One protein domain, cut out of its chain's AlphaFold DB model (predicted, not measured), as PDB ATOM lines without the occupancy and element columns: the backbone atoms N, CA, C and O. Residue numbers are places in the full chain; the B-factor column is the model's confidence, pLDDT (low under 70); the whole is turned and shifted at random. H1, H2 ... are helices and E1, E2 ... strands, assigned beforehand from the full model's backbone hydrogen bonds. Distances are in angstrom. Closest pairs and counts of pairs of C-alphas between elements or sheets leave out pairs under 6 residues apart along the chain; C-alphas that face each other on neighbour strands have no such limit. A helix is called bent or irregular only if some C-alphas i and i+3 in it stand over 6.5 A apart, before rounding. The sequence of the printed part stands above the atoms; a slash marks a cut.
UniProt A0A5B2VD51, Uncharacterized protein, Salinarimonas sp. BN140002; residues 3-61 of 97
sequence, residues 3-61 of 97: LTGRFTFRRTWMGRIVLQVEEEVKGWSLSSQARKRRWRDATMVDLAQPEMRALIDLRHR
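Overview. This is residues 3 to 61 of the 97 residues of an uncharacterized protein of Salinarimonas sp. BN140002 (UniProt A0A5B2VD51). Three antiparallel strands make a long, narrow sheet with a hairpin turn reaching out at each end, and helix H2 packs over its first strand, E1, with residues 50 to 55. The short helix H1 follows the last strand and leads into H2. The printed part has 59 residues, with E1, E2, E3, H1 and H2 in that order along the chain; the sheet's order is E1, E2, E3. The class is mixed, helices and strands. The whole is loose, with a radius of gyration of the C-alphas of 13.7 A, and flat, spanning 43 by 30 by 15 A.

Arrangement. Begin with E1, residues 3 to 11, an edge strand that bends by 65 degrees at residue 6. It forms a hairpin with E2, residues 17 to 26, the inner strand; their directions stand at 148 degrees, and N 8 and O 20 are 2.9 A apart, within hydrogen-bond range. E2 forms a second hairpin with E3, residues 35 to 41, the other edge strand; here the angle is 159 degrees, and N 23 and O 38 are 2.9 A apart, within hydrogen-bond range. The three strands are a meander, each the antiparallel neighbour of the one before. Next comes H1, residues 44 to 47, which only grazes the sheet with residues 46 to 47. H2, residues 50 to 60, is on the sheet at a height of 10.4 A and lies over E1; it runs along the strands, at 23 degrees to E1 on the local plane. Its closest C-alphas to E1 are those of Glu 51 and Gly 5, 4.7 A apart. H1 and H2 touch only at the corner by their link, the C-alphas of Asp 46 and Met 52 being closest at 7.0 A. H2 is irregular, with C-alphas 51 and 54 7.3 A apart; 3 of its 7 O i to N i+4 pairs and 6 of its 8 O i to N i+3 pairs are within range, while H1 is too short for an O i to N i+4 pair.

Along the chain. Find C-alpha 3 at (-46.908, -44.020, 27.888); from there E1 runs 21.5 A to Arg 11. E2 starts at C-alpha 17, at (-31.204, -40.745, 15.925), and runs 28.2 A to Lys 26. E3 covers 18.7 A from Arg 35 to Asp 41. After H1, from Met 44 to Leu 47, H2 runs 16.5 A from Pro 50 to C-alpha 60 at (-45.669, -30.660, 10.365).

Size, cuts and confidence. The C-alphas farthest apart are those of Ser 31 and Arg 61, 44.8 A. The printed part has no cut, and no link is long; the link from E2 to E3 is short, and the other three are tight. Look at residues 26 to 35 and residue 61 for pLDDT under 70; the mean of the printed part is 79.3.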
ATOM      1  N   LEU A   3     -47.968 -44.994  28.110       81.50
ATOM      2  CA  LEU A   3     -46.908 -44.020  27.888       81.50
ATOM      3  C   LEU A   3     -47.224 -42.766  28.699       81.50
ATOM      4  O   LEU A   3     -48.381 -42.379  28.830       81.50
ATOM      5  N   THR A   4     -46.201 -42.120  29.250       80.94
ATOM      6  CA  THR A   4     -46.405 -40.914  30.069       80.94
ATOM      7  C   THR A   4     -46.536 -39.639  29.233       80.94
ATOM      8  O   THR A   4     -46.732 -38.560  29.785       80.94
ATOM      9  N   GLY A   5     -46.377 -39.732  27.908       81.38
ATOM     10  CA  GLY A   5     -46.279 -38.565  27.030       81.38
ATOM     11  C   GLY A   5     -44.870 -37.966  26.953       81.38
ATOM     12  O   GLY A   5     -44.619 -37.105  26.113       81.38
ATOM     13  N   ARG A   6     -43.921 -38.422  27.786       84.56
ATOM     14  CA  ARG A   6     -42.534 -37.944  27.737       84.56
ATOM     15  C   ARG A   6     -41.723 -38.708  26.703       84.56
ATOM     16  O   ARG A   6     -41.753 -39.938  26.649       84.56
ATOM     17  N   PHE A   7     -40.948 -37.963  25.928       87.06
ATOM     18  CA  PHE A   7     -40.054 -38.505  24.919       87.06
ATOM     19  C   PHE A   7     -38.718 -37.761  24.909       87.06
ATOM     20  O   PHE A   7     -38.615 -36.626  25.367       87.06
ATOM     21  N   THR A   8     -37.686 -38.411  24.384       87.56
ATOM     22  CA  THR A   8     -36.370 -37.814  24.148       87.56
ATOM     23  C   THR A   8     -35.737 -38.421  22.903       87.56
ATOM     24  O   THR A   8     -36.135 -39.493  22.445       87.56
ATOM     25  N   PHE A   9     -34.740 -37.743  22.346       88.12
ATOM     26  CA  PHE A   9     -33.958 -38.238  21.224       88.12
ATOM     27  C   PHE A   9     -32.518 -38.440  21.666       88.12
ATOM     28  O   PHE A   9     -31.899 -37.545  22.237       88.12
ATOM     29  N   ARG A  10     -31.957 -39.606  21.353       86.38
ATOM     30  CA  ARG A  10     -30.529 -39.872  21.546       86.38
ATOM     31  C   ARG A  10     -29.855 -40.163  20.220       86.38
ATOM     32  O   ARG A  10     -30.434 -40.791  19.334       86.38
ATOM     33  N   ARG A  11     -28.593 -39.760  20.105       91.44
ATOM     34  CA  ARG A  11     -27.734 -40.142  18.988       91.44
ATOM     35  C   ARG A  11     -26.980 -41.414  19.356       91.44
ATOM     36  O   ARG A  11     -26.335 -41.494  20.395       91.44
ATOM     37  N   THR A  12     -27.087 -42.426  18.510       90.06
ATOM     38  CA  THR A  12     -26.258 -43.629  18.614       90.06
ATOM     39  C   THR A  12     -24.845 -43.325  18.129       90.06
ATOM     40  O   THR A  12     -24.641 -42.420  17.318       90.06
ATOM     41  N   TRP A  13     -23.869 -44.110  18.581       88.50
ATOM     42  CA  TRP A  13     -22.478 -43.993  18.130       88.50
ATOM     43  C   TRP A  13     -22.341 -44.125  16.600       88.50
ATOM     44  O   TRP A  13     -21.513 -43.461  15.992       88.50
ATOM     45  N   MET A  14     -23.235 -44.896  15.970       89.12
ATOM     46  CA  MET A  14     -23.325 -45.079  14.517       89.12
ATOM     47  C   MET A  14     -24.067 -43.934  13.793       89.12
ATOM     48  O   MET A  14     -24.415 -44.051  12.623       89.12
ATOM     49  N   GLY A  15     -24.381 -42.836  14.488       89.88
ATOM     50  CA  GLY A  15     -24.990 -41.636  13.909       89.88
ATOM     51  C   GLY A  15     -26.510 -41.677  13.724       89.88
ATOM     52  O   GLY A  15     -27.084 -40.677  13.306       89.88
ATOM     53  N   ARG A  16     -27.189 -42.778  14.068       90.44
ATOM     54  CA  ARG A  16     -28.660 -42.863  14.002       90.44
ATOM     55  C   ARG A  16     -29.296 -42.119  15.171       90.44
ATOM     56  O   ARG A  16     -28.837 -42.281  16.305       90.44
ATOM     57  N   ILE A  17     -30.357 -41.365  14.901       89.69
ATOM     58  CA  ILE A  17     -31.204 -40.745  15.925       89.69
ATOM     59  C   ILE A  17     -32.267 -41.763  16.341       89.69
ATOM     60  O   ILE A  17     -32.971 -42.303  15.491       89.69
ATOM     61  N   VAL A  18     -32.362 -42.038  17.640       89.06
ATOM     62  CA  VAL A  18     -33.339 -42.966  18.220       89.06
ATOM     63  C   VAL A  18     -34.274 -42.187  19.132       89.06
ATOM     64  O   VAL A  18     -33.819 -41.465  20.021       89.06
ATOM     65  N   LEU A  19     -35.574 -42.354  18.900       90.31
ATOM     66  CA  LEU A  19     -36.629 -41.858  19.772       90.31
ATOM     67  C   LEU A  19     -36.762 -42.792  20.976       90.31
ATOM     68  O   LEU A  19     -36.894 -44.005  20.815       90.31
ATOM     69  N   GLN A  20     -36.753 -42.218  22.171       90.94
ATOM     70  CA  GLN A  20     -37.041 -42.919  23.412       90.94
ATOM     71  C   GLN A  20     -38.290 -42.345  24.055       90.94
ATOM     72  O   GLN A  20     -38.495 -41.133  24.052       90.94
ATOM     73  N   VAL A  21     -39.098 -43.226  24.628       88.50
ATOM     74  CA  VAL A  21     -40.340 -42.884  25.318       88.50
ATOM     75  C   VAL A  21     -40.281 -43.385  26.750       88.50
ATOM     76  O   VAL A  21     -39.684 -44.429  27.040       88.50
ATOM     77  N   GLU A  22     -40.875 -42.621  27.658       87.75
ATOM     78  CA  GLU A  22     -41.062 -43.053  29.035       87.75
ATOM     79  C   GLU A  22     -42.364 -43.855  29.138       87.75
ATOM     80  O   GLU A  22     -43.462 -43.381  28.832       87.75
ATOM     81  N   GLU A  23     -42.224 -45.102  29.572       85.88
ATOM     82  CA  GLU A  23     -43.332 -46.009  29.827       85.88
ATOM     83  C   GLU A  23     -43.523 -46.187  31.333       85.88
ATOM     84  O   GLU A  23     -42.563 -46.340  32.096       85.88
ATOM     85  N   GLU A  24     -44.783 -46.224  31.760       81.12
ATOM     86  CA  GLU A  24     -45.159 -46.627  33.104       81.12
ATOM     87  C   GLU A  24     -45.470 -48.138  33.134       81.12
ATOM     88  O   GLU A  24     -46.476 -48.610  32.597       81.12
ATOM     89  N   VAL A  25     -44.582 -48.920  33.760       72.25
ATOM     90  CA  VAL A  25     -44.671 -50.385  33.842       72.25
ATOM     91  C   VAL A  25     -45.099 -50.803  35.248       72.25
ATOM     92  O   VAL A  25     -44.533 -50.362  36.253       72.25
ATOM     93  N   LYS A  26     -46.092 -51.696  35.339       63.91
ATOM     94  CA  LYS A  26     -46.473 -52.322  36.612       63.91
ATOM     95  C   LYS A  26     -45.331 -53.231  37.068       63.91
ATOM     96  O   LYS A  26     -44.924 -54.124  36.327       63.91
ATOM     97  N   GLY A  27     -44.800 -52.995  38.268       63.03
ATOM     98  CA  GLY A  27     -43.791 -53.874  38.852       63.03
ATOM     99  C   GLY A  27     -44.293 -55.321  38.906       63.03
ATOM    100  O   GLY A  27     -45.442 -55.571  39.257       63.03
ATOM    101  N   TRP A  28     -43.432 -56.278  38.557       59.09
ATOM    102  CA  TRP A  28     -43.758 -57.713  38.527       59.09
ATOM    103  C   TRP A  28     -43.945 -58.347  39.921       59.09
ATOM    104  O   TRP A  28     -44.309 -59.514  40.024       59.09
ATOM    105  N   SER A  29     -43.701 -57.594  40.997       55.69
ATOM    106  CA  SER A  29     -43.837 -58.066  42.375       55.69
ATOM    107  C   SER A  29     -45.249 -57.818  42.906       55.69
ATOM    108  O   SER A  29     -45.734 -56.687  42.876       55.69
ATOM    109  N   LEU A  30     -45.854 -58.862  43.484       57.75
ATOM    110  CA  LEU A  30     -47.120 -58.829  44.235       57.75
ATOM    111  C   LEU A  30     -47.138 -57.788  45.376       57.75
ATOM    112  O   LEU A  30     -48.212 -57.373  45.795       57.75
ATOM    113  N   SER A  31     -45.972 -57.332  45.847       57.41
ATOM    114  CA  SER A  31     -45.833 -56.297  46.885       57.41
ATOM    115  C   SER A  31     -45.652 -54.882  46.313       57.41
ATOM    116  O   SER A  31     -45.884 -53.889  47.001       57.41
ATOM    117  N   SER A  32     -45.266 -54.752  45.042       54.31
ATOM    118  CA  SER A  32     -44.981 -53.458  44.430       54.31
ATOM    119  C   SER A  32     -46.199 -52.961  43.652       54.31
ATOM    120  O   SER A  32     -46.268 -53.065  42.430       54.31
ATOM    121  N   GLN A  33     -47.155 -52.345  44.357       57.12
ATOM    122  CA  GLN A  33     -48.152 -51.468  43.717       57.12
ATOM    123  C   GLN A  33     -47.511 -50.245  43.030       57.12
ATOM    124  O   GLN A  33     -48.196 -49.496  42.333       57.12
ATOM    125  N   ALA A  34     -46.200 -50.042  43.194       61.66
ATOM    126  CA  ALA A  34     -45.470 -48.960  42.567       61.66
ATOM    127  C   ALA A  34     -45.367 -49.184  41.054       61.66
ATOM    128  O   ALA A  34     -44.693 -50.093  40.557       61.66
ATOM    129  N   ARG A  35     -46.031 -48.303  40.313       69.75
ATOM    130  CA  ARG A  35     -45.808 -48.126  38.886       69.75
ATOM    131  C   ARG A  35     -44.399 -47.564  38.683       69.75
ATOM    132  O   ARG A  35     -44.075 -46.491  39.186       69.75
ATOM    133  N   LYS A  36     -43.529 -48.321  38.010       74.06
ATOM    134  CA  LYS A  36     -42.145 -47.912  37.743       74.06
ATOM    135  C   LYS A  36     -42.070 -47.250  36.377       74.06
ATOM    136  O   LYS A  36     -42.543 -47.809  35.392       74.06
ATOM    137  N   ARG A  37     -41.436 -46.081  36.321       82.44
ATOM    138  CA  ARG A  37     -41.148 -45.383  35.066       82.44
ATOM    139  C   ARG A  37     -39.860 -45.927  34.465       82.44
ATOM    140  O   ARG A  37     -38.864 -46.080  35.175       82.44
ATOM    141  N   ARG A  38     -39.883 -46.246  33.175       84.25
ATOM    142  CA  ARG A  38     -38.729 -46.768  32.442       84.25
ATOM    143  C   ARG A  38     -38.641 -46.107  31.075       84.25
ATOM    144  O   ARG A  38     -39.615 -46.081  30.333       84.25
ATOM    145  N   TRP A  39     -37.446 -45.647  30.726       87.94
ATOM    146  CA  TRP A  39     -37.130 -45.227  29.365       87.94
ATOM    147  C   TRP A  39     -36.884 -46.448  28.481       87.94
ATOM    148  O   TRP A  39     -36.123 -47.349  28.853       87.94
ATOM    149  N   ARG A  40     -37.516 -46.479  27.307       87.88
ATOM    150  CA  ARG A  40     -37.282 -47.495  26.275       87.88
ATOM    151  C   ARG A  40     -37.245 -46.864  24.890       87.88
ATOM    152  O   ARG A  40     -37.760 -45.767  24.695       87.88
ATOM    153  N   ASP A  41     -36.643 -47.564  23.936       90.25
ATOM    154  CA  ASP A  41     -36.692 -47.158  22.533       90.25
ATOM    155  C   ASP A  41     -38.137 -47.279  22.014       90.25
ATOM    156  O   ASP A  41     -38.853 -48.224  22.356       90.25
ATOM    157  N   ALA A  42     -38.576 -46.295  21.231       88.00
ATOM    158  CA  ALA A  42     -39.947 -46.218  20.750       88.00
ATOM    159  C   ALA A  42     -40.231 -47.235  19.641       88.00
ATOM    160  O   ALA A  42     -39.411 -47.473  18.752       88.00
ATOM    161  N   THR A  43     -41.438 -47.787  19.666       88.00
ATOM    162  CA  THR A  43     -41.982 -48.657  18.621       88.00
ATOM    163  C   THR A  43     -43.044 -47.921  17.799       88.00
ATOM    164  O   THR A  43     -43.586 -46.907  18.234       88.00
ATOM    165  N   MET A  44     -43.386 -48.414  16.602       81.50
ATOM    166  CA  MET A  44     -44.411 -47.766  15.758       81.50
ATOM    167  C   MET A  44     -45.787 -47.693  16.435       81.50
ATOM    168  O   MET A  44     -46.540 -46.755  16.192       81.50
ATOM    169  N   VAL A  45     -46.100 -48.655  17.306       83.88
ATOM    170  CA  VAL A  45     -47.353 -48.677  18.070       83.88
ATOM    171  C   VAL A  45     -47.408 -47.521  19.071       83.88
ATOM    172  O   VAL A  45     -48.470 -46.937  19.267       83.88
ATOM    173  N   ASP A  46     -46.264 -47.142  19.648       83.00
ATOM    174  CA  ASP A  46     -46.178 -46.027  20.593       83.00
ATOM    175  C   ASP A  46     -46.574 -44.700  19.924       83.00
ATOM    176  O   ASP A  46     -47.235 -43.871  20.535       83.00
ATOM    177  N   LEU A  47     -46.261 -44.522  18.637       80.44
ATOM    178  CA  LEU A  47     -46.608 -43.312  17.877       80.44
ATOM    179  C   LEU A  47     -48.111 -43.160  17.606       80.44
ATOM    180  O   LEU A  47     -48.571 -42.050  17.348       80.44
ATOM    181  N   ALA A  48     -48.869 -44.258  17.644       82.88
ATOM    182  CA  ALA A  48     -50.321 -44.231  17.490       82.88
ATOM    183  C   ALA A  48     -51.044 -43.862  18.797       82.88
ATOM    184  O   ALA A  48     -52.254 -43.636  18.787       82.88
ATOM    185  N   GLN A  49     -50.323 -43.814  19.922       83.62
ATOM    186  CA  GLN A  49     -50.889 -43.445  21.212       83.62
ATOM    187  C   GLN A  49     -51.238 -41.943  21.223       83.62
ATOM    188  O   GLN A  49     -50.422 -41.127  20.775       83.62
ATOM    189  N   PRO A  50     -52.417 -41.544  21.738       80.44
ATOM    190  CA  PRO A  50     -52.813 -40.137  21.845       80.44
ATOM    191  C   PRO A  50     -51.763 -39.249  22.526       80.44
ATOM    192  O   PRO A  50     -51.578 -38.095  22.147       80.44
ATOM    193  N   GLU A  51     -51.037 -39.802  23.492       80.50
ATOM    194  CA  GLU A  51     -49.991 -39.150  24.274       80.50
ATOM    195  C   GLU A  51     -48.773 -38.758  23.421       80.50
ATOM    196  O   GLU A  51     -48.059 -37.818  23.761       80.50
ATOM    197  N   MET A  52     -48.544 -39.441  22.294       82.56
ATOM    198  CA  MET A  52     -47.452 -39.165  21.352       82.56
ATOM    199  C   MET A  52     -47.868 -38.252  20.194       82.56
ATOM    200  O   MET A  52     -47.051 -37.954  19.322       82.56
ATOM    201  N   ARG A  53     -49.105 -37.738  20.180       79.81
ATOM    202  CA  ARG A  53     -49.603 -36.863  19.105       79.81
ATOM    203  C   ARG A  53     -48.744 -35.612  18.897       79.81
ATOM    204  O   ARG A  53     -48.523 -35.218  17.757       79.81
ATOM    205  N   ALA A  54     -48.145 -35.085  19.966       73.12
ATOM    206  CA  ALA A  54     -47.198 -33.973  19.894       73.12
ATOM    207  C   ALA A  54     -45.990 -34.256  18.975       73.12
ATOM    208  O   ALA A  54     -45.526 -33.349  18.287       73.12
ATOM    209  N   LEU A  55     -45.502 -35.505  18.901       78.38
ATOM    210  CA  LEU A  55     -44.430 -35.899  17.975       78.38
ATOM    211  C   LEU A  55     -44.893 -35.883  16.514       78.38
ATOM    212  O   LEU A  55     -44.145 -35.476  15.626       78.38
ATOM    213  N   ILE A  56     -46.129 -36.321  16.266       80.25
ATOM    214  CA  ILE A  56     -46.734 -36.310  14.930       80.25
ATOM    215  C   ILE A  56     -46.966 -34.872  14.464       80.25
ATOM    216  O   ILE A  56     -46.701 -34.542  13.308       80.25
ATOM    217  N   ASP A  57     -47.396 -33.997  15.367       75.19
ATOM    218  CA  ASP A  57     -47.599 -32.582  15.072       75.19
ATOM    219  C   ASP A  57     -46.261 -31.866  14.810       75.19
ATOM    220  O   ASP A  57     -46.173 -31.036  13.900       75.19
ATOM    221  N   LEU A  58     -45.187 -32.258  15.512       70.75
ATOM    222  CA  LEU A  58     -43.833 -31.725  15.315       70.75
ATOM    223  C   LEU A  58     -43.321 -31.920  13.880       70.75
ATOM    224  O   LEU A  58     -42.658 -31.038  13.336       70.75
ATOM    225  N   ARG A  59     -43.667 -33.047  13.236       71.38
ATOM    226  CA  ARG A  59     -43.330 -33.312  11.825       71.38
ATOM    227  C   ARG A  59     -43.840 -32.208  10.898       71.38
ATOM    228  O   ARG A  59     -43.193 -31.896   9.903       71.38
ATOM    229  N   HIS A  60     -45.003 -31.649  11.205       70.00
ATOM    230  CA  HIS A  60     -45.669 -30.660  10.365       70.00
ATOM    231  C   HIS A  60     -45.284 -29.226  10.741       70.00
ATOM    232  O   HIS A  60     -45.552 -28.307   9.969       70.00
ATOM    233  N   ARG A  61     -44.662 -29.019  11.913       64.44
ATOM    234  CA  ARG A  61     -44.253 -27.701  12.412       64.44
ATOM    235  C   ARG A  61     -42.891 -27.758  13.127       64.44
ATOM    236  O   ARG A  61     -42.843 -27.791  14.358       64.44
TER     237      ARG A  61